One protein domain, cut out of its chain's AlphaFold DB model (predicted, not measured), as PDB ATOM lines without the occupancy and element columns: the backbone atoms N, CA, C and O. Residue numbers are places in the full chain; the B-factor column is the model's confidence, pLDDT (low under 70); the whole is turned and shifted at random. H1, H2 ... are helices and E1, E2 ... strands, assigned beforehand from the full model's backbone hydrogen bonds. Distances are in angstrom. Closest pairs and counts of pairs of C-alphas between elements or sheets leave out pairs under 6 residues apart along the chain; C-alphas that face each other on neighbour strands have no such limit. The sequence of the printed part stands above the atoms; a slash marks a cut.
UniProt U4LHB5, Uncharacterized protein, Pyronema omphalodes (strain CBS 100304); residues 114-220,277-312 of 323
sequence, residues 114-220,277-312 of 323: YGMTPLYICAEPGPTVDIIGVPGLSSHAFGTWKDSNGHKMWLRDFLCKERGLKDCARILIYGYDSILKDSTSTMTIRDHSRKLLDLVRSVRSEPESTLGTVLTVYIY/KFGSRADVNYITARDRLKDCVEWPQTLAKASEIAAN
ATOM      1  N   TYR A 114      -5.975   8.392 -20.260       91.75
ATOM      2  CA  TYR A 114      -6.032   8.828 -21.662       91.75
ATOM      3  C   TYR A 114      -6.252  10.339 -21.794       91.75
ATOM      4  O   TYR A 114      -7.008  10.943 -21.035       91.75
ATOM      5  N   GLY A 115      -5.617  10.947 -22.794       89.31
ATOM      6  CA  GLY A 115      -5.563  12.394 -22.964       89.31
ATOM      7  C   GLY A 115      -4.464  13.035 -22.117       89.31
ATOM      8  O   GLY A 115      -3.555  12.361 -21.628       89.31
ATOM      9  N   MET A 116      -4.533  14.356 -21.976       90.25
ATOM     10  CA  MET A 116      -3.597  15.104 -21.144       90.25
ATOM     11  C   MET A 116      -3.982  14.959 -19.670       90.25
ATOM     12  O   MET A 116      -5.149  15.093 -19.320       90.25
ATOM     13  N   THR A 117      -3.009  14.688 -18.804       95.44
ATOM     14  CA  THR A 117      -3.206  14.695 -17.350       95.44
ATOM     15  C   THR A 117      -2.176  15.608 -16.707       95.44
ATOM     16  O   THR A 117      -0.983  15.291 -16.782       95.44
ATOM     17  N   PRO A 118      -2.592  16.700 -16.049       95.75
ATOM     18  CA  PRO A 118      -1.677  17.499 -15.260       95.75
ATOM     19  C   PRO A 118      -1.338  16.797 -13.940       95.75
ATOM     20  O   PRO A 118      -2.200  16.270 -13.239       95.75
ATOM     21  N   LEU A 119      -0.047  16.750 -13.615       97.12
ATOM     22  CA  LEU A 119       0.484  16.146 -12.387       97.12
ATOM     23  C   LEU A 119       1.033  17.195 -11.422       97.12
ATOM     24  O   LEU A 119       1.023  16.976 -10.211       97.12
ATOM     25  N   TYR A 120       1.507  18.318 -11.961       96.50
ATOM     26  CA  TYR A 120       2.018  19.445 -11.198       96.50
ATOM     27  C   TYR A 120       1.945  20.738 -12.011       96.50
ATOM     28  O   TYR A 120       2.142  20.717 -13.226       96.50
ATOM     29  N   ILE A 121       1.743  21.855 -11.323       93.75
ATOM     30  CA  ILE A 121       1.967  23.201 -11.841       93.75
ATOM     31  C   ILE A 121       2.706  23.997 -10.764       93.75
ATOM     32  O   ILE A 121       2.415  23.838  -9.573       93.75
ATOM     33  N   CYS A 122       3.700  24.786 -11.164       92.25
ATOM     34  CA  CYS A 122       4.365  25.703 -10.250       92.25
ATOM     35  C   CYS A 122       3.413  26.830  -9.824       92.25
ATOM     36  O   CYS A 122       2.402  27.088 -10.475       92.25
ATOM     37  N   ALA A 123       3.742  27.485  -8.713       89.62
ATOM     38  CA  ALA A 123       3.010  28.662  -8.260       89.62
ATOM     39  C   ALA A 123       3.262  29.873  -9.182       89.62
ATOM     40  O   ALA A 123       4.093  29.813 -10.095       89.62
ATOM     41  N   GLU A 124       2.564  30.974  -8.907       84.50
ATOM     42  CA  GLU A 124       2.772  32.263  -9.575       84.50
ATOM     43  C   GLU A 124       4.259  32.667  -9.611       84.50
ATOM     44  O   GLU A 124       4.960  32.483  -8.606       84.50
ATOM     45  N   PRO A 125       4.770  33.188 -10.748       85.00
ATOM     46  CA  PRO A 125       4.049  33.749 -11.908       85.00
ATOM     47  C   PRO A 125       3.580  32.722 -12.964       85.00
ATOM     48  O   PRO A 125       3.242  33.087 -14.088       85.00
ATOM     49  N   GLY A 126       3.621  31.426 -12.643       84.88
ATOM     50  CA  GLY A 126       3.163  30.360 -13.527       84.88
ATOM     51  C   GLY A 126       4.286  29.710 -14.343       84.88
ATOM     52  O   GLY A 126       5.460  30.085 -14.249       84.88
ATOM     53  N   PRO A 127       3.957  28.656 -15.111       88.25
ATOM     54  CA  PRO A 127       4.960  27.807 -15.736       88.25
ATOM     55  C   PRO A 127       5.603  28.463 -16.961       88.25
ATOM     56  O   PRO A 127       4.933  28.788 -17.937       88.25
ATOM     57  N   THR A 128       6.933  28.551 -16.964       82.94
ATOM     58  CA  THR A 128       7.726  28.938 -18.146       82.94
ATOM     59  C   THR A 128       8.132  27.732 -18.993       82.94
ATOM     60  O   THR A 128       8.608  27.888 -20.123       82.94
ATOM     61  N   VAL A 129       7.992  26.519 -18.447       83.00
ATOM     62  CA  VAL A 129       8.326  25.271 -19.133       83.00
ATOM     63  C   VAL A 129       7.264  24.194 -18.937       83.00
ATOM     64  O   VAL A 129       6.764  23.976 -17.834       83.00
ATOM     65  N   ASP A 130       6.964  23.480 -20.020       83.31
ATOM     66  CA  ASP A 130       6.148  22.267 -19.987       83.31
ATOM     67  C   ASP A 130       7.030  21.030 -20.034       83.31
ATOM     68  O   ASP A 130       7.826  20.888 -20.955       83.31
ATOM     69  N   ILE A 131       6.844  20.114 -19.088       88.06
ATOM     70  CA  ILE A 131       7.454  18.785 -19.070       88.06
ATOM     71  C   ILE A 131       6.355  17.761 -19.329       88.06
ATOM     72  O   ILE A 131       5.485  17.554 -18.483       88.06
ATOM     73  N   ILE A 132       6.390  17.111 -20.493       87.88
ATOM     74  CA  ILE A 132       5.337  16.171 -20.909       87.88
ATOM     75  C   ILE A 132       5.905  14.759 -21.034       87.88
ATOM     76  O   ILE A 132       6.712  14.485 -21.922       87.88
ATOM     77  N   GLY A 133       5.449  13.858 -20.162       88.19
ATOM     78  CA  GLY A 133       5.746  12.430 -20.240       88.19
ATOM     79  C   GLY A 133       4.858  11.736 -21.271       88.19
ATOM     80  O   GLY A 133       3.653  11.576 -21.058       88.19
ATOM     81  N   VAL A 134       5.455  11.289 -22.377       84.38
ATOM     82  CA  VAL A 134       4.763  10.547 -23.442       84.38
ATOM     83  C   VAL A 134       5.161   9.066 -23.365       84.38
ATOM     84  O   VAL A 134       6.334   8.745 -23.560       84.38
ATOM     85  N   PRO A 135       4.234   8.144 -23.048       81.56
ATOM     86  CA  PRO A 135       4.541   6.724 -22.951       81.56
ATOM     87  C   PRO A 135       4.834   6.136 -24.340       81.56
ATOM     88  O   PRO A 135       4.351   6.626 -25.360       81.56
ATOM     89  N   GLY A 136       5.592   5.039 -24.372       70.62
ATOM     90  CA  GLY A 136       5.780   4.248 -25.589       70.62
ATOM     91  C   GLY A 136       4.523   3.467 -26.001       70.62
ATOM     92  O   GLY A 136       3.548   3.361 -25.254       70.62
ATOM     93  N   LEU A 137       4.570   2.859 -27.191       68.25
ATOM     94  CA  LEU A 137       3.467   2.050 -27.725       68.25
ATOM     95  C   LEU A 137       3.080   0.893 -26.792       68.25
ATOM     96  O   LEU A 137       3.932   0.230 -26.200       68.25
ATOM     97  N   SER A 138       1.779   0.611 -26.715       69.88
ATOM     98  CA  SER A 138       1.184  -0.424 -25.861       69.88
ATOM     99  C   SER A 138       1.539  -0.288 -24.369       69.88
ATOM    100  O   SER A 138       1.474  -1.282 -23.625       69.88
ATOM    101  N   SER A 139       1.914   0.914 -23.925       77.06
ATOM    102  CA  SER A 139       2.229   1.215 -22.533       77.06
ATOM    103  C   SER A 139       1.133   2.041 -21.861       77.06
ATOM    104  O   SER A 139       0.341   2.720 -22.509       77.06
ATOM    105  N   HIS A 140       1.085   1.969 -20.534       87.62
ATOM    106  CA  HIS A 140       0.137   2.716 -19.716       87.62
ATOM    107  C   HIS A 140       0.706   4.094 -19.372       87.62
ATOM    108  O   HIS A 140       1.834   4.173 -18.888       87.62
ATOM    109  N   ALA A 141      -0.066   5.172 -19.523       90.69
ATOM    110  CA  ALA A 141       0.448   6.539 -19.380       90.69
ATOM    111  C   ALA A 141       1.059   6.821 -18.000       90.69
ATOM    112  O   ALA A 141       2.217   7.208 -17.909       90.69
ATOM    113  N   PHE A 142       0.322   6.537 -16.921       94.44
ATOM    114  CA  PHE A 142       0.850   6.677 -15.560       94.44
ATOM    115  C   PHE A 142       1.875   5.584 -15.200       94.44
ATOM    116  O   PHE A 142       2.977   5.879 -14.743       94.44
ATOM    117  N   GLY A 143       1.524   4.312 -15.431       91.69
ATOM    118  CA  GLY A 143       2.338   3.155 -15.048       91.69
ATOM    119  C   GLY A 143       3.699   3.042 -15.740       91.69
ATOM    120  O   GLY A 143       4.562   2.341 -15.224       91.69
ATOM    121  N   THR A 144       3.915   3.732 -16.865       88.81
ATOM    122  CA  THR A 144       5.231   3.809 -17.528       88.81
ATOM    123  C   THR A 144       6.286   4.394 -16.594       88.81
ATOM    124  O   THR A 144       7.391   3.881 -16.539       88.81
ATOM    125  N   TRP A 145       5.929   5.423 -15.826       92.75
ATOM    126  CA  TRP A 145       6.861   6.209 -15.009       92.75
ATOM    127  C   TRP A 145       6.827   5.829 -13.523       92.75
ATOM    128  O   TRP A 145       7.407   6.510 -12.677       92.75
ATOM    129  N   LYS A 146       6.056   4.794 -13.181       93.81
ATOM    130  CA  LYS A 146       5.829   4.344 -11.809       93.81
ATOM    131  C   LYS A 146       6.824   3.242 -11.466       93.81
ATOM    132  O   LYS A 146       6.938   2.292 -12.230       93.81
ATOM    133  N   ASP A 147       7.457   3.339 -10.301       92.50
ATOM    134  CA  ASP A 147       8.252   2.261  -9.710       92.50
ATOM    135  C   ASP A 147       7.494   0.923  -9.753       92.50
ATOM    136  O   ASP A 147       6.321   0.838  -9.370       92.50
ATOM    137  N   SER A 148       8.171  -0.123 -10.223       87.00
ATOM    138  CA  SER A 148       7.618  -1.476 -10.291       87.00
ATOM    139  C   SER A 148       7.408  -2.102  -8.919       87.00
ATOM    140  O   SER A 148       6.495  -2.910  -8.762       87.00
ATOM    141  N   ASN A 149       8.220  -1.719  -7.932       86.88
ATOM    142  CA  ASN A 149       8.192  -2.304  -6.592       86.88
ATOM    143  C   ASN A 149       7.463  -1.423  -5.568       86.88
ATOM    144  O   ASN A 149       7.238  -1.843  -4.435       86.88
ATOM    145  N   GLY A 150       7.072  -0.211  -5.960       89.50
ATOM    146  CA  GLY A 150       6.509   0.795  -5.068       89.50
ATOM    147  C   GLY A 150       5.245   1.458  -5.607       89.50
ATOM    148  O   GLY A 150       4.611   1.023  -6.570       89.50
ATOM    149  N   HIS A 151       4.839   2.543  -4.948       92.88
ATOM    150  CA  HIS A 151       3.735   3.399  -5.399       92.88
ATOM    151  C   HIS A 151       4.203   4.711  -6.030       92.88
ATOM    152  O   HIS A 151       3.376   5.455  -6.562       92.88
ATOM    153  N   LYS A 152       5.503   5.008  -5.939       95.25
ATOM    154  CA  LYS A 152       6.063   6.279  -6.379       95.25
ATOM    155  C   LYS A 152       6.095   6.353  -7.900       95.25
ATOM    156  O   LYS A 152       6.454   5.395  -8.578       95.25
ATOM    157  N   MET A 153       5.706   7.504  -8.428       96.56
ATOM    158  CA  MET A 153       5.782   7.851  -9.841       96.56
ATOM    159  C   MET A 153       6.552   9.161  -9.929       96.56
ATOM    160  O   MET A 153       6.075  10.199  -9.474       96.56
ATOM    161  N   TRP A 154       7.783   9.104 -10.432       95.75
ATOM    162  CA  TRP A 154       8.779  10.148 -10.181       95.75
ATOM    163  C   TRP A 154       8.426  11.510 -10.800       95.75
ATOM    164  O   TRP A 154       8.776  12.531 -10.208       95.75
ATOM    165  N   LEU A 155       7.679  11.554 -11.915       95.38
ATOM    166  CA  LEU A 155       7.175  12.814 -12.485       95.38
ATOM    167  C   LEU A 155       6.209  13.519 -11.516       95.38
ATOM    168  O   LEU A 155       6.308  14.728 -11.322       95.38
ATOM    169  N   ARG A 156       5.310  12.766 -10.863       96.88
ATOM    170  CA  ARG A 156       4.353  13.297  -9.877       96.88
ATOM    171  C   ARG A 156       4.998  13.542  -8.513       96.88
ATOM    172  O   ARG A 156       4.699  14.538  -7.867       96.88
ATOM    173  N   ASP A 157       5.832  12.614  -8.047       96.75
ATOM    174  CA  ASP A 157       6.196  12.515  -6.628       96.75
ATOM    175  C   ASP A 157       7.563  13.119  -6.284       96.75
ATOM    176  O   ASP A 157       7.787  13.493  -5.121       96.75
ATOM    177  N   PHE A 158       8.478  13.191  -7.260       96.81
ATOM    178  CA  PHE A 158       9.860  13.644  -7.068       96.81
ATOM    179  C   PHE A 158      10.153  14.929  -7.839       96.81
ATOM    180  O   PHE A 158      10.598  15.902  -7.237       96.81
ATOM    181  N   LEU A 159       9.877  14.949  -9.147       93.94
ATOM    182  CA  LEU A 159      10.282  16.026 -10.053       93.94
ATOM    183  C   LEU A 159       9.688  17.385  -9.660       93.94
ATOM    184  O   LEU A 159      10.392  18.389  -9.673       93.94
ATOM    185  N   CYS A 160       8.438  17.394  -9.192       91.62
ATOM    186  CA  CYS A 160       7.757  18.578  -8.661       91.62
ATOM    187  C   CYS A 160       8.428  19.206  -7.421       91.62
ATOM    188  O   CYS A 160       8.052  20.295  -7.002       91.62
ATOM    189  N   LYS A 161       9.401  18.525  -6.803       94.00
ATOM    190  CA  LYS A 161      10.155  18.999  -5.631       94.00
ATOM    191  C   LYS A 161      11.582  19.401  -5.981       94.00
ATOM    192  O   LYS A 161      12.326  19.839  -5.103       94.00
ATOM    193  N   GLU A 162      11.997  19.214  -7.230       94.62
ATOM    194  CA  GLU A 162      13.367  19.474  -7.638       94.62
ATOM    195  C   GLU A 162      13.620  20.972  -7.793       94.62
ATOM    196  O   GLU A 162      12.889  21.693  -8.474       94.62
ATOM    197  N   ARG A 163      14.688  21.447  -7.144       90.12
ATOM    198  CA  ARG A 163      15.137  22.839  -7.249       90.12
ATOM    199  C   ARG A 163      15.407  23.181  -8.714       90.12
ATOM    200  O   ARG A 163      16.078  22.402  -9.388       90.12
ATOM    201  N   GLY A 164      14.916  24.333  -9.161       85.88
ATOM    202  CA  GLY A 164      15.030  24.786 -10.551       85.88
ATOM    203  C   GLY A 164      13.903  24.299 -11.465       85.88
ATOM    204  O   GLY A 164      13.776  24.823 -12.559       85.88
ATOM    205  N   LEU A 165      13.067  23.349 -11.018       89.62
ATOM    206  CA  LEU A 165      11.884  22.887 -11.759       89.62
ATOM    207  C   LEU A 165      10.585  23.204 -11.019       89.62
ATOM    208  O   LEU A 165       9.618  23.646 -11.629       89.62
ATOM    209  N   LYS A 166      10.564  23.036  -9.692       92.88
ATOM    210  CA  LYS A 166       9.377  23.314  -8.868       92.88
ATOM    211  C   LYS A 166       8.845  24.752  -9.025       92.88
ATOM    212  O   LYS A 166       7.664  24.994  -8.864       92.88
ATOM    213  N   ASP A 167       9.703  25.712  -9.358       90.94
ATOM    214  CA  ASP A 167       9.327  27.131  -9.384       90.94
ATOM    215  C   ASP A 167       8.977  27.631 -10.799       90.94
ATOM    216  O   ASP A 167       8.673  28.804 -10.969       90.94
ATOM    217  N   CYS A 168       9.047  26.772 -11.824       88.12
ATOM    218  CA  CYS A 168       8.860  27.203 -13.216       88.12
ATOM    219  C   CYS A 168       8.213  26.162 -14.142       88.12
ATOM    220  O   CYS A 168       7.933  26.472 -15.302       88.12
ATOM    221  N   ALA A 169       8.010  24.925 -13.678       90.06
ATOM    222  CA  ALA A 169       7.542  23.833 -14.518       90.06
ATOM    223  C   ALA A 169       6.061  23.507 -14.313       90.06
ATOM    224  O   ALA A 169       5.554  23.435 -13.193       90.06
ATOM    225  N   ARG A 170       5.408  23.159 -15.420       92.75
ATOM    226  CA  ARG A 170       4.183  22.364 -15.445       92.75
ATOM    227  C   ARG A 170       4.521  20.952 -15.903       92.75
ATOM    228  O   ARG A 170       5.169  20.769 -16.929       92.75
ATOM    229  N   ILE A 171       4.098  19.946 -15.141       94.31
ATOM    230  CA  ILE A 171       4.384  18.534 -15.422       94.31
ATOM    231  C   ILE A 171       3.089  17.843 -15.832       94.31
ATOM    232  O   ILE A 171       2.114  17.830 -15.077       94.31
ATOM    233  N   LEU A 172       3.102  17.237 -17.014       93.88
ATOM    234  CA  LEU A 172       1.968  16.574 -17.643       93.88
ATOM    235  C   LEU A 172       2.351  15.146 -18.054       93.88
ATOM    236  O   LEU A 172       3.519  14.842 -18.304       93.88
ATOM    237  N   ILE A 173       1.357  14.274 -18.202       93.56
ATOM    238  CA  ILE A 173       1.486  13.036 -18.985       93.56
ATOM    239  C   ILE A 173       0.431  13.008 -20.085       93.56
ATOM    240  O   ILE A 173      -0.689  13.479 -19.885       93.56
ATOM    241  N   TYR A 174       0.778  12.427 -21.230       89.62
ATOM    242  CA  TYR A 174      -0.151  12.238 -22.342       89.62
ATOM    243  C   TYR A 174      -0.404  10.754 -22.581       89.62
ATOM    244  O   TYR A 174       0.453  10.046 -23.102       89.62
ATOM    245  N   GLY A 175      -1.584  10.268 -22.207       88.56
ATOM    246  CA  GLY A 175      -1.990   8.901 -22.502       88.56
ATOM    247  C   GLY A 175      -2.724   8.786 -23.826       88.56
ATOM    248  O   GLY A 175      -3.571   9.609 -24.165       88.56
ATOM    249  N   TYR A 176      -2.457   7.713 -24.557       81.69
ATOM    250  CA  TYR A 176      -3.186   7.386 -25.772       81.69
ATOM    251  C   TYR A 176      -3.331   5.876 -25.916       81.69
ATOM    252  O   TYR A 176      -2.446   5.106 -25.530       81.69
ATOM    253  N   ASP A 177      -4.462   5.451 -26.470       75.44
ATOM    254  CA  ASP A 177      -4.713   4.041 -26.715       75.44
ATOM    255  C   ASP A 177      -3.872   3.565 -27.902       75.44
ATOM    256  O   ASP A 177      -4.163   3.853 -29.062       75.44
ATOM    257  N   SER A 178      -2.786   2.870 -27.579       65.88
ATOM    258  CA  SER A 178      -1.845   2.286 -28.537       65.88
ATOM    259  C   SER A 178      -1.736   0.773 -28.392       65.88
ATOM    260  O   SER A 178      -0.756   0.170 -28.838       65.88
ATOM    261  N   ILE A 179      -2.719   0.141 -27.740       62.69
ATOM    262  CA  ILE A 179      -2.776  -1.317 -27.657       62.69
ATOM    263  C   ILE A 179      -2.968  -1.837 -29.082       62.69
ATOM    264  O   ILE A 179      -3.944  -1.494 -29.737       62.69
ATOM    265  N   LEU A 180      -2.018  -2.639 -29.570       53.84
ATOM    266  CA  LEU A 180      -2.010  -3.140 -30.953       53.84
ATOM    267  C   LEU A 180      -2.902  -4.375 -31.153       53.84
ATOM    268  O   LEU A 180      -3.339  -4.650 -32.265       53.84
ATOM    269  N   LYS A 181      -3.157  -5.141 -30.089       42.62
ATOM    270  CA  LYS A 181      -3.937  -6.383 -30.143       42.62
ATOM    271  C   LYS A 181      -5.413  -6.093 -29.866       42.62
ATOM    272  O   LYS A 181      -5.716  -5.426 -28.883       42.62
ATOM    273  N   ASP A 182      -6.298  -6.590 -30.732       43.69
ATOM    274  CA  ASP A 182      -7.754  -6.358 -30.688       43.69
ATOM    275  C   ASP A 182      -8.135  -4.862 -30.706       43.69
ATOM    276  O   ASP A 182      -9.178  -4.446 -30.198       43.69
ATOM    277  N   SER A 183      -7.255  -4.031 -31.275       50.38
ATOM    278  CA  SER A 183      -7.497  -2.603 -31.442       50.38
ATOM    279  C   SER A 183      -8.501  -2.368 -32.557       50.38
ATOM    280  O   SER A 183      -8.294  -2.806 -33.685       50.38
ATOM    281  N   THR A 184      -9.560  -1.628 -32.256       47.56
ATOM    282  CA  THR A 184     -10.455  -1.050 -33.267       47.56
ATOM    283  C   THR A 184     -10.000   0.347 -33.694       47.56
ATOM    284  O   THR A 184     -10.644   0.974 -34.534       47.56
ATOM    285  N   SER A 185      -8.904   0.856 -33.117       56.44
ATOM    286  CA  SER A 185      -8.394   2.188 -33.416       56.44
ATOM    287  C   SER A 185      -7.736   2.211 -34.793       56.44
ATOM    288  O   SER A 185      -6.759   1.509 -35.044       56.44
ATOM    289  N   THR A 186      -8.257   3.054 -35.683       59.62
ATOM    290  CA  THR A 186      -7.673   3.362 -36.999       59.62
ATOM    291  C   THR A 186      -6.728   4.566 -36.951       59.62
ATOM    292  O   THR A 186      -6.260   5.029 -37.991       59.62
ATOM    293  N   MET A 187      -6.455   5.097 -35.754       62.44
ATOM    294  CA  MET A 187      -5.628   6.285 -35.584       62.44
ATOM    295  C   MET A 187      -4.165   6.018 -35.931       62.44
ATOM    296  O   MET A 187      -3.548   5.056 -35.478       62.44
ATOM    297  N   THR A 188      -3.584   6.932 -36.699       64.94
ATOM    298  CA  THR A 188      -2.163   6.914 -37.038       64.94
ATOM    299  C   THR A 188      -1.320   7.611 -35.966       64.94
ATOM    300  O   THR A 188      -1.812   8.416 -35.173       64.94
ATOM    301  N   ILE A 189       0.001   7.385 -35.986       68.50
ATOM    302  CA  ILE A 189       0.967   8.160 -35.179       68.50
ATOM    303  C   ILE A 189       0.798   9.667 -35.428       68.50
ATOM    304  O   ILE A 189       0.903  10.469 -34.500       68.50
ATOM    305  N   ARG A 190       0.493  10.061 -36.672       65.69
ATOM    306  CA  ARG A 190       0.249  11.459 -37.038       65.69
ATOM    307  C   ARG A 190      -0.997  12.011 -36.346       65.69
ATOM    308  O   ARG A 190      -0.959  13.148 -35.894       65.69
ATOM    309  N   ASP A 191      -2.056  11.219 -36.212       68.94
ATOM    310  CA  ASP A 191      -3.283  11.649 -35.533       68.94
ATOM    311  C   ASP A 191      -3.055  11.824 -34.032       68.94
ATOM    312  O   ASP A 191      -3.472  12.830 -33.463       68.94
ATOM    313  N   HIS A 192      -2.318  10.906 -33.397       73.75
ATOM    314  CA  HIS A 192      -1.879  11.083 -32.008       73.75
ATOM    315  C   HIS A 192      -0.986  12.319 -31.842       73.75
ATOM    316  O   HIS A 192      -1.156  13.066 -30.885       73.75
ATOM    317  N   SER A 193      -0.096  12.584 -32.803       71.25
ATOM    318  CA  SER A 193       0.780  13.764 -32.782       71.25
ATOM    319  C   SER A 193      -0.010  15.072 -32.895       71.25
ATOM    320  O   SER A 193       0.274  16.019 -32.167       71.25
ATOM    321  N   ARG A 194      -1.025  15.132 -33.772       73.44
ATOM    322  CA  ARG A 194      -1.911  16.304 -33.889       73.44
ATOM    323  C   ARG A 194      -2.714  16.518 -32.614       73.44
ATOM    324  O   ARG A 194      -2.683  17.614 -32.076       73.44
ATOM    325  N   LYS A 195      -3.336  15.460 -32.078       78.69
ATOM    326  CA  LYS A 195      -4.079  15.544 -30.811       78.69
ATOM    327  C   LYS A 195      -3.198  16.008 -29.655       78.69
ATOM    328  O   LYS A 195      -3.643  16.821 -28.856       78.69
ATOM    329  N   LEU A 196      -1.965  15.507 -29.563       79.06
ATOM    330  CA  LEU A 196      -1.007  15.980 -28.569       79.06
ATOM    331  C   LEU A 196      -0.729  17.477 -28.751       79.06
ATOM    332  O   LEU A 196      -0.828  18.221 -27.783       79.06
ATOM    333  N   LEU A 197      -0.432  17.929 -29.973       77.75
ATOM    334  CA  LEU A 197      -0.157  19.342 -30.249       77.75
ATOM    335  C   LEU A 197      -1.352  20.248 -29.918       77.75
ATOM    336  O   LEU A 197      -1.162  21.316 -29.338       77.75
ATOM    337  N   ASP A 198      -2.566  19.824 -30.263       79.94
ATOM    338  CA  ASP A 198      -3.788  20.575 -29.975       79.94
ATOM    339  C   ASP A 198      -4.020  20.680 -28.463       79.94
ATOM    340  O   ASP A 198      -4.245  21.774 -27.955       79.94
ATOM    341  N   LEU A 199      -3.843  19.582 -27.719       81.88
ATOM    342  CA  LEU A 199      -3.934  19.601 -26.256       81.88
ATOM    343  C   LEU A 199      -2.845  20.471 -25.621       81.88
ATOM    344  O   LEU A 199      -3.131  21.212 -24.689       81.88
ATOM    345  N   VAL A 200      -1.608  20.434 -26.125       82.31
ATOM    346  CA  VAL A 200      -0.535  21.324 -25.645       82.31
ATOM    347  C   VAL A 200      -0.916  22.790 -25.833       82.31
ATOM    348  O   VAL A 200      -0.660  23.602 -24.947       82.31
ATOM    349  N   ARG A 201      -1.558  23.140 -26.954       80.06
ATOM    350  CA  ARG A 201      -2.060  24.501 -27.187       80.06
ATOM    351  C   ARG A 201      -3.166  24.872 -26.205       80.06
ATOM    352  O   ARG A 201      -3.079  25.947 -25.628       80.06
ATOM    353  N   SER A 202      -4.136  23.987 -25.971       82.56
ATOM    354  CA  SER A 202      -5.228  24.226 -25.014       82.56
ATOM    355  C   SER A 202      -4.723  24.438 -23.591       82.56
ATOM    356  O   SER A 202      -5.162  25.347 -22.902       82.56
ATOM    357  N   VAL A 203      -3.740  23.649 -23.157       81.31
ATOM    358  CA  VAL A 203      -3.152  23.795 -21.819       81.31
ATOM    359  C   VAL A 203      -2.364  25.112 -21.694       81.31
ATOM    360  O   VAL A 203      -2.202  25.642 -20.601       81.31
ATOM    361  N   ARG A 204      -1.868  25.674 -22.802       75.81
ATOM    362  CA  ARG A 204      -1.122  26.945 -22.830       75.81
ATOM    363  C   ARG A 204      -1.983  28.187 -23.017       75.81
ATOM    364  O   ARG A 204      -1.488  29.270 -22.739       75.81
ATOM    365  N   SER A 205      -3.215  28.058 -23.503       63.38
ATOM    366  CA  SER A 205      -4.088  29.202 -23.797       63.38
ATOM    367  C   SER A 205      -4.671  29.899 -22.559       63.38
ATOM    368  O   SER A 205      -5.527  30.763 -22.717       63.38
ATOM    369  N   GLU A 206      -4.188  29.576 -21.356       53.88
ATOM    370  CA  GLU A 206      -4.463  30.355 -20.147       53.88
ATOM    371  C   GLU A 206      -3.881  31.778 -20.285       53.88
ATOM    372  O   GLU A 206      -2.699  31.938 -20.633       53.88
ATOM    373  N   PRO A 207      -4.700  32.823 -20.067       40.91
ATOM    374  CA  PRO A 207      -4.413  34.183 -20.498       40.91
ATOM    375  C   PRO A 207      -3.466  34.887 -19.520       40.91
ATOM    376  O   PRO A 207      -3.904  35.751 -18.785       40.91
ATOM    377  N   GLU A 208      -2.183  34.509 -19.508       41.72
ATOM    378  CA  GLU A 208      -1.044  35.401 -19.180       41.72
ATOM    379  C   GLU A 208       0.347  34.734 -19.263       41.72
ATOM    380  O   GLU A 208       1.365  35.401 -19.085       41.72
ATOM    381  N   SER A 209       0.460  33.444 -19.605       40.34
ATOM    382  CA  SER A 209       1.785  32.809 -19.712       40.34
ATOM    383  C   SER A 209       2.492  33.129 -21.043       40.34
ATOM    384  O   SER A 209       2.184  32.605 -22.115       40.34
ATOM    385  N   THR A 210       3.468  34.033 -20.976       41.78
ATOM    386  CA  THR A 210       4.357  34.425 -22.077       41.78
ATOM    387  C   THR A 210       5.117  33.202 -22.614       41.78
ATOM    388  O   THR A 210       5.792  32.524 -21.848       41.78
ATOM    389  N   LEU A 211       5.001  32.911 -23.921       44.47
ATOM    390  CA  LEU A 211       5.854  32.015 -24.737       44.47
ATOM    391  C   LEU A 211       6.678  30.953 -23.961       44.47
ATOM    392  O   LEU A 211       7.907  30.960 -23.981       44.47
ATOM    393  N   GLY A 212       6.009  30.004 -23.297       47.72
ATOM    394  CA  GLY A 212       6.691  28.925 -22.575       47.72
ATOM    395  C   GLY A 212       7.386  27.926 -23.511       47.72
ATOM    396  O   GLY A 212       6.842  27.522 -24.547       47.72
ATOM    397  N   THR A 213       8.575  27.450 -23.141       54.09
ATOM    398  CA  THR A 213       9.290  26.386 -23.877       54.09
ATOM    399  C   THR A 213       8.592  25.038 -23.648       54.09
ATOM    400  O   THR A 213       8.256  24.710 -22.512       54.09
ATOM    401  N   VAL A 214       8.318  24.250 -24.701       52.22
ATOM    402  CA  VAL A 214       7.871  22.849 -24.524       52.22
ATOM    403  C   VAL A 214       9.113  21.975 -24.406       52.22
ATOM    404  O   VAL A 214       9.842  21.824 -25.385       52.22
ATOM    405  N   LEU A 215       9.322  21.333 -23.260       52.38
ATOM    406  CA  LEU A 215      10.218  20.187 -23.150       52.38
ATOM    407  C   LEU A 215       9.379  18.909 -23.234       52.38
ATOM    408  O   LEU A 215       8.771  18.442 -22.268       52.38
ATOM    409  N   THR A 216       9.334  18.318 -24.428       51.31
ATOM    410  CA  THR A 216       8.785  16.964 -24.563       51.31
ATOM    411  C   THR A 216       9.842  15.988 -24.070       51.31
ATOM    412  O   THR A 216      10.891  15.839 -24.693       51.31
ATOM    413  N   VAL A 217       9.584  15.343 -22.934       46.38
ATOM    414  CA  VAL A 217      10.545  14.431 -22.321       46.38
ATOM    415  C   VAL A 217      10.375  13.052 -22.941       46.38
ATOM    416  O   VAL A 217       9.543  12.249 -22.523       46.38
ATOM    417  N   TYR A 218      11.193  12.783 -23.955       47.75
ATOM    418  CA  TYR A 218      11.473  11.435 -24.428       47.75
ATOM    419  C   TYR A 218      12.657  10.888 -23.630       47.75
ATOM    420  O   TYR A 218      13.804  11.130 -23.989       47.75
ATOM    421  N   ILE A 219      12.412  10.159 -22.538       41.59
ATOM    422  CA  ILE A 219      13.511   9.398 -21.924       41.59
ATOM    423  C   ILE A 219      13.732   8.153 -22.777       41.59
ATOM    424  O   ILE A 219      12.913   7.234 -22.760       41.59
ATOM    425  N   TYR A 220      14.815   8.145 -23.549       41.19
ATOM    426  CA  TYR A 220      15.227   7.012 -24.369       41.19
ATOM    427  C   TYR A 220      16.663   6.574 -24.023       41.19
ATOM    428  O   TYR A 220      17.575   7.395 -24.070       41.19
ATOM    429  N   LYS A 277      11.403   3.820 -14.441       88.31
ATOM    430  CA  LYS A 277      10.646   3.512 -13.223       88.31
ATOM    431  C   LYS A 277      11.470   3.709 -11.954       88.31
ATOM    432  O   LYS A 277      11.774   2.768 -11.228       88.31
ATOM    433  N   PHE A 278      11.813   4.957 -11.667       90.56
ATOM    434  CA  PHE A 278      12.627   5.287 -10.501       90.56
ATOM    435  C   PHE A 278      11.818   5.220  -9.197       90.56
ATOM    436  O   PHE A 278      10.830   5.940  -9.030       90.56
ATOM    437  N   GLY A 279      12.270   4.394  -8.249       90.44
ATOM    438  CA  GLY A 279      11.658   4.253  -6.920       90.44
ATOM    439  C   GLY A 279      12.160   5.244  -5.869       90.44
ATOM    440  O   GLY A 279      11.529   5.415  -4.827       90.44
ATOM    441  N   SER A 280      13.277   5.933  -6.130       93.50
ATOM    442  CA  SER A 280      13.926   6.817  -5.156       93.50
ATOM    443  C   SER A 280      14.561   8.045  -5.803       93.50
ATOM    444  O   SER A 280      15.083   7.982  -6.911       93.50
ATOM    445  N   ARG A 281      14.604   9.158  -5.059       94.00
ATOM    446  CA  ARG A 281      15.354  10.370  -5.444       94.00
ATOM    447  C   ARG A 281      16.872  10.179  -5.416       94.00
ATOM    448  O   ARG A 281      17.592  10.992  -5.985       94.00
ATOM    449  N   ALA A 282      17.341   9.139  -4.729       93.19
ATOM    450  CA  ALA A 282      18.749   8.759  -4.677       93.19
ATOM    451  C   ALA A 282      19.146   7.787  -5.803       93.19
ATOM    452  O   ALA A 282      20.308   7.402  -5.885       93.19
ATOM    453  N   ASP A 283      18.199   7.369  -6.650       89.62
ATOM    454  CA  ASP A 283      18.492   6.544  -7.820       89.62
ATOM    455  C   ASP A 283      19.398   7.324  -8.789       89.62
ATOM    456  O   ASP A 283      19.091   8.455  -9.176       89.62
ATOM    457  N   VAL A 284      20.529   6.728  -9.171       87.62
ATOM    458  CA  VAL A 284      21.526   7.353 -10.053       87.62
ATOM    459  C   VAL A 284      20.956   7.682 -11.437       87.62
ATOM    460  O   VAL A 284      21.295   8.713 -12.026       87.62
ATOM    461  N   ASN A 285      20.033   6.860 -11.937       85.31
ATOM    462  CA  ASN A 285      19.382   7.075 -13.225       85.31
ATOM    463  C   ASN A 285      18.367   8.215 -13.129       85.31
ATOM    464  O   ASN A 285      18.300   9.056 -14.026       85.31
ATOM    465  N   TYR A 286      17.639   8.306 -12.010       90.00
ATOM    466  CA  TYR A 286      16.780   9.458 -11.738       90.00
ATOM    467  C   TYR A 286      17.584  10.753 -11.648       90.00
ATOM    468  O   TYR A 286      17.191  11.748 -12.251       90.00
ATOM    469  N   ILE A 287      18.701  10.746 -10.916       89.69
ATOM    470  CA  ILE A 287      19.592  11.905 -10.780       89.69
ATOM    471  C   ILE A 287      20.053  12.374 -12.160       89.69
ATOM    472  O   ILE A 287      19.918  13.554 -12.478       89.69
ATOM    473  N   THR A 288      20.491  11.443 -13.008       85.44
ATOM    474  CA  THR A 288      20.937  11.758 -14.367       85.44
ATOM    475  C   THR A 288      19.800  12.330 -15.219       85.44
ATOM    476  O   THR A 288      19.970  13.374 -15.847       85.44
ATOM    477  N   ALA A 289      18.619  11.701 -15.213       85.25
ATOM    478  CA  ALA A 289      17.453  12.193 -15.949       85.25
ATOM    479  C   ALA A 289      17.015  13.584 -15.463       85.25
ATOM    480  O   ALA A 289      16.746  14.474 -16.264       85.25
ATOM    481  N   ARG A 290      16.983  13.792 -14.144       89.44
ATOM    482  CA  ARG A 290      16.667  15.073 -13.515       89.44
ATOM    483  C   ARG A 290      17.644  16.164 -13.941       89.44
ATOM    484  O   ARG A 290      17.195  17.260 -14.258       89.44
ATOM    485  N   ASP A 291      18.945  15.899 -13.890       86.12
ATOM    486  CA  ASP A 291      19.956  16.916 -14.184       86.12
ATOM    487  C   ASP A 291      19.895  17.323 -15.658       86.12
ATOM    488  O   ASP A 291      19.842  18.512 -15.948       86.12
ATOM    489  N   ARG A 292      19.677  16.368 -16.572       81.75
ATOM    490  CA  ARG A 292      19.396  16.686 -17.981       81.75
ATOM    491  C   ARG A 292      18.148  17.544 -18.165       81.75
ATOM    492  O   ARG A 292      18.163  18.474 -18.962       81.75
ATOM    493  N   LEU A 293      17.070  17.269 -17.425       83.75
ATOM    494  CA  LEU A 293      15.875  18.115 -17.476       83.75
ATOM    495  C   LEU A 293      16.166  19.539 -17.003       83.75
ATOM    496  O   LEU A 293      15.650  20.477 -17.600       83.75
ATOM    497  N   LYS A 294      16.996  19.712 -15.970       85.00
ATOM    498  CA  LYS A 294      17.411  21.040 -15.499       85.00
ATOM    499  C   LYS A 294      18.255  21.761 -16.543       85.00
ATOM    500  O   LYS A 294      17.937  22.902 -16.859       85.00
ATOM    501  N   ASP A 295      19.222  21.078 -17.148       79.88
ATOM    502  CA  ASP A 295      20.046  21.640 -18.222       79.88
ATOM    503  C   ASP A 295      19.172  22.121 -19.393       79.88
ATOM    504  O   ASP A 295      19.345  23.227 -19.901       79.88
ATOM    505  N   CYS A 296      18.164  21.330 -19.783       72.50
ATOM    506  CA  CYS A 296      17.212  21.703 -20.829       72.50
ATOM    507  C   CYS A 296      16.325  22.904 -20.466       72.50
ATOM    508  O   CYS A 296      15.817  23.564 -21.369       72.50
ATOM    509  N   VAL A 297      16.103  23.184 -19.179       73.69
ATOM    510  CA  VAL A 297      15.354  24.366 -18.719       73.69
ATOM    511  C   VAL A 297      16.255  25.597 -18.658       73.69
ATOM    512  O   VAL A 297      15.839  26.684 -19.056       73.69
ATOM    513  N   GLU A 298      17.498  25.436 -18.205       72.00
ATOM    514  CA  GLU A 298      18.470  26.527 -18.096       72.00
ATOM    515  C   GLU A 298      19.003  26.976 -19.468       72.00
ATOM    516  O   GLU A 298      19.262  28.166 -19.680       72.00
ATOM    517  N   TRP A 299      19.125  26.060 -20.432       63.03
ATOM    518  CA  TRP A 299      19.691  26.349 -21.752       63.03
ATOM    519  C   TRP A 299      18.894  27.393 -22.565       63.03
ATOM    520  O   TRP A 299      19.488  28.390 -22.989       63.03
ATOM    521  N   PRO A 300      17.559  27.273 -22.742       57.31
ATOM    522  CA  PRO A 300      16.746  28.298 -23.399       57.31
ATOM    523  C   PRO A 300      16.803  29.653 -22.689       57.31
ATOM    524  O   PRO A 300      16.876  30.689 -23.347       57.31
ATOM    525  N   GLN A 301      16.819  29.658 -21.352       58.16
ATOM    526  CA  GLN A 301      16.912  30.890 -20.564       58.16
ATOM    527  C   GLN A 301      18.262  31.587 -20.760       58.16
ATOM    528  O   GLN A 301      18.330  32.815 -20.816       58.16
ATOM    529  N   THR A 302      19.336  30.810 -20.895       56.41
ATOM    530  CA  THR A 302      20.685  31.324 -21.150       56.41
ATOM    531  C   THR A 302      20.785  31.944 -22.541       56.41
ATOM    532  O   THR A 302      21.313  33.047 -22.677       56.41
ATOM    533  N   LEU A 303      20.220  31.295 -23.566       51.03
ATOM    534  CA  LEU A 303      20.164  31.848 -24.924       51.03
ATOM    535  C   LEU A 303      19.314  33.121 -25.000       51.03
ATOM    536  O   LEU A 303      19.726  34.084 -25.641       51.03
ATOM    537  N   ALA A 304      18.165  33.153 -24.318       49.88
ATOM    538  CA  ALA A 304      17.312  34.340 -24.261       49.88
ATOM    539  C   ALA A 304      18.045  35.532 -23.622       49.88
ATOM    540  O   ALA A 304      18.096  36.606 -24.217       49.88
ATOM    541  N   LYS A 305      18.705  35.322 -22.474       53.22
ATOM    542  CA  LYS A 305      19.518  36.355 -21.806       53.22
ATOM    543  C   LYS A 305      20.694  36.819 -22.661       53.22
ATOM    544  O   LYS A 305      20.960  38.012 -22.739       53.22
ATOM    545  N   ALA A 306      21.401  35.896 -23.313       43.56
ATOM    546  CA  ALA A 306      22.508  36.244 -24.202       43.56
ATOM    547  C   ALA A 306      22.032  37.082 -25.402       43.56
ATOM    548  O   ALA A 306      22.687  38.056 -25.765       43.56
ATOM    549  N   SER A 307      20.871  36.744 -25.974       41.84
ATOM    550  CA  SER A 307      20.246  37.520 -27.049       41.84
ATOM    551  C   SER A 307      19.809  38.912 -26.584       41.84
ATOM    552  O   SER A 307      19.964  39.871 -27.333       41.84
ATOM    553  N   GLU A 308      19.278  39.039 -25.367       46.75
ATOM    554  CA  GLU A 308      18.865  40.319 -24.780       46.75
ATOM    555  C   GLU A 308      20.069  41.230 -24.495       46.75
ATOM    556  O   GLU A 308      20.065  42.401 -24.866       46.75
ATOM    557  N   ILE A 309      21.145  40.683 -23.918       53.59
ATOM    558  CA  ILE A 309      22.402  41.412 -23.691       53.59
ATOM    559  C   ILE A 309      22.999  41.881 -25.022       53.59
ATOM    560  O   ILE A 309      23.407  43.037 -25.131       53.59
ATOM    561  N   ALA A 310      23.020  41.017 -26.042       45.38
ATOM    562  CA  ALA A 310      23.501  41.384 -27.371       45.38
ATOM    563  C   ALA A 310      22.645  42.496 -28.003       45.38
ATOM    564  O   ALA A 310      23.194  43.448 -28.555       45.38
ATOM    565  N   ALA A 311      21.316  42.427 -27.879       46.56
ATOM    566  CA  ALA A 311      20.412  43.463 -28.378       46.56
ATOM    567  C   ALA A 311      20.606  44.811 -27.656       46.56
ATOM    568  O   ALA A 311      20.657  45.854 -28.308       46.56
ATOM    569  N   ASN A 312      20.788  44.795 -26.333       49.84
ATOM    570  CA  ASN A 312      21.015  46.002 -25.535       49.84
ATOM    571  C   ASN A 312      22.386  46.641 -25.821       49.84
ATOM    572  O   ASN A 312      22.490  47.864 -25.891       49.84
TER     573      ASN A 312
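AT A GLANCE: This is residues 114 to 220 and 277 to 312 of the 323 residues of an uncharacterized protein of Pyronema omphalodes (strain CBS 100304) (UniProt U4LHB5). A strongly twisted sheet of four strands forms the middle layer, with H2 slanting across one face and the long H3 running along the other. The last part of H3, residues 302 to 312, sticks out of the body, while the short H1 only grazes the sheet. The printed part has 143 residues, with three named helices and four named strands in the order E1, E2, H1, E3, H2, E4, H3. The mixed sheet runs E1, E3, E2, E4, and the class is mixed, helices and strands. The whole is compact, with a radius of gyration of the C-alphas of 16.5 A, yet elongated, spanning 60 by 36 by 25 A.

IN THESE COORDINATES: E1, residues 115 to 121, begins with C-alpha 115 at (-5.563, 12.394, -22.964) and is 17.2 A long. E2 is residues 129 to 133, 13.1 A, and H1 is residues 154 to 157, 5.0 A. E3, residues 169 to 175, is 19.4 A long. H2, residues 189 to 204, is 22.6 A long, with C-alpha 189 at (0.967, 8.160, -35.179). E4 is residues 213 to 217, 12.1 A. H3, residues 284 to 312, is 41.6 A long and ends with C-alpha 312 at (21.015, 46.002, -25.535).

HOW THE PARTS SIT: Edge strand E1 is antiparallel to E3, with N 117 and O 173 2.8 A apart, within hydrogen-bond range. E3 and E2 are parallel, with N 131 and O 170 at 2.8 A. E2 and edge strand E4 are parallel, with N 215 and O 130 at 2.8 A. E2, H1, E3 form a strand-helix-strand unit, parallel neighbour strands with a helix between them along the chain, and a right-handed crossover. E3, H2, E4 form a split unit, with E2 between its strands in the sheet, and a right-handed crossover too. H2 is on the sheet at a height of 6.9 A; the C-alphas of Met 116 and Leu 199, the closest of E1 and H2, are 6.8 A apart. H3 is on the opposite face, at a height of 11.2 A, over E2 and E4; its closest C-alpha to E2 is that of Val 297, 7.1 A from that of Val 129. H2 and H3 are apart. In H2 every O i to N i+4 pair is within hydrogen-bond range and in H3 23 of 25 are; H1 is too short for such a pair, and its one O i to N i+3 pair is not within range.

THE WHOLE: The C-alphas of Asp 182 and Asn 312, the two farthest apart, are 60.0 A apart. Residues 221 to 276 are not printed, and C-alphas 220 and 277 are 12.5 A apart across this cut. The links E2 to H1, H1 to E3 and E3 to H2 are long. The mean pLDDT of the printed part is 76.3, and 46 residues are under 70: 137 to 138, 178 to 191, 205 to 220 and 299 to 312.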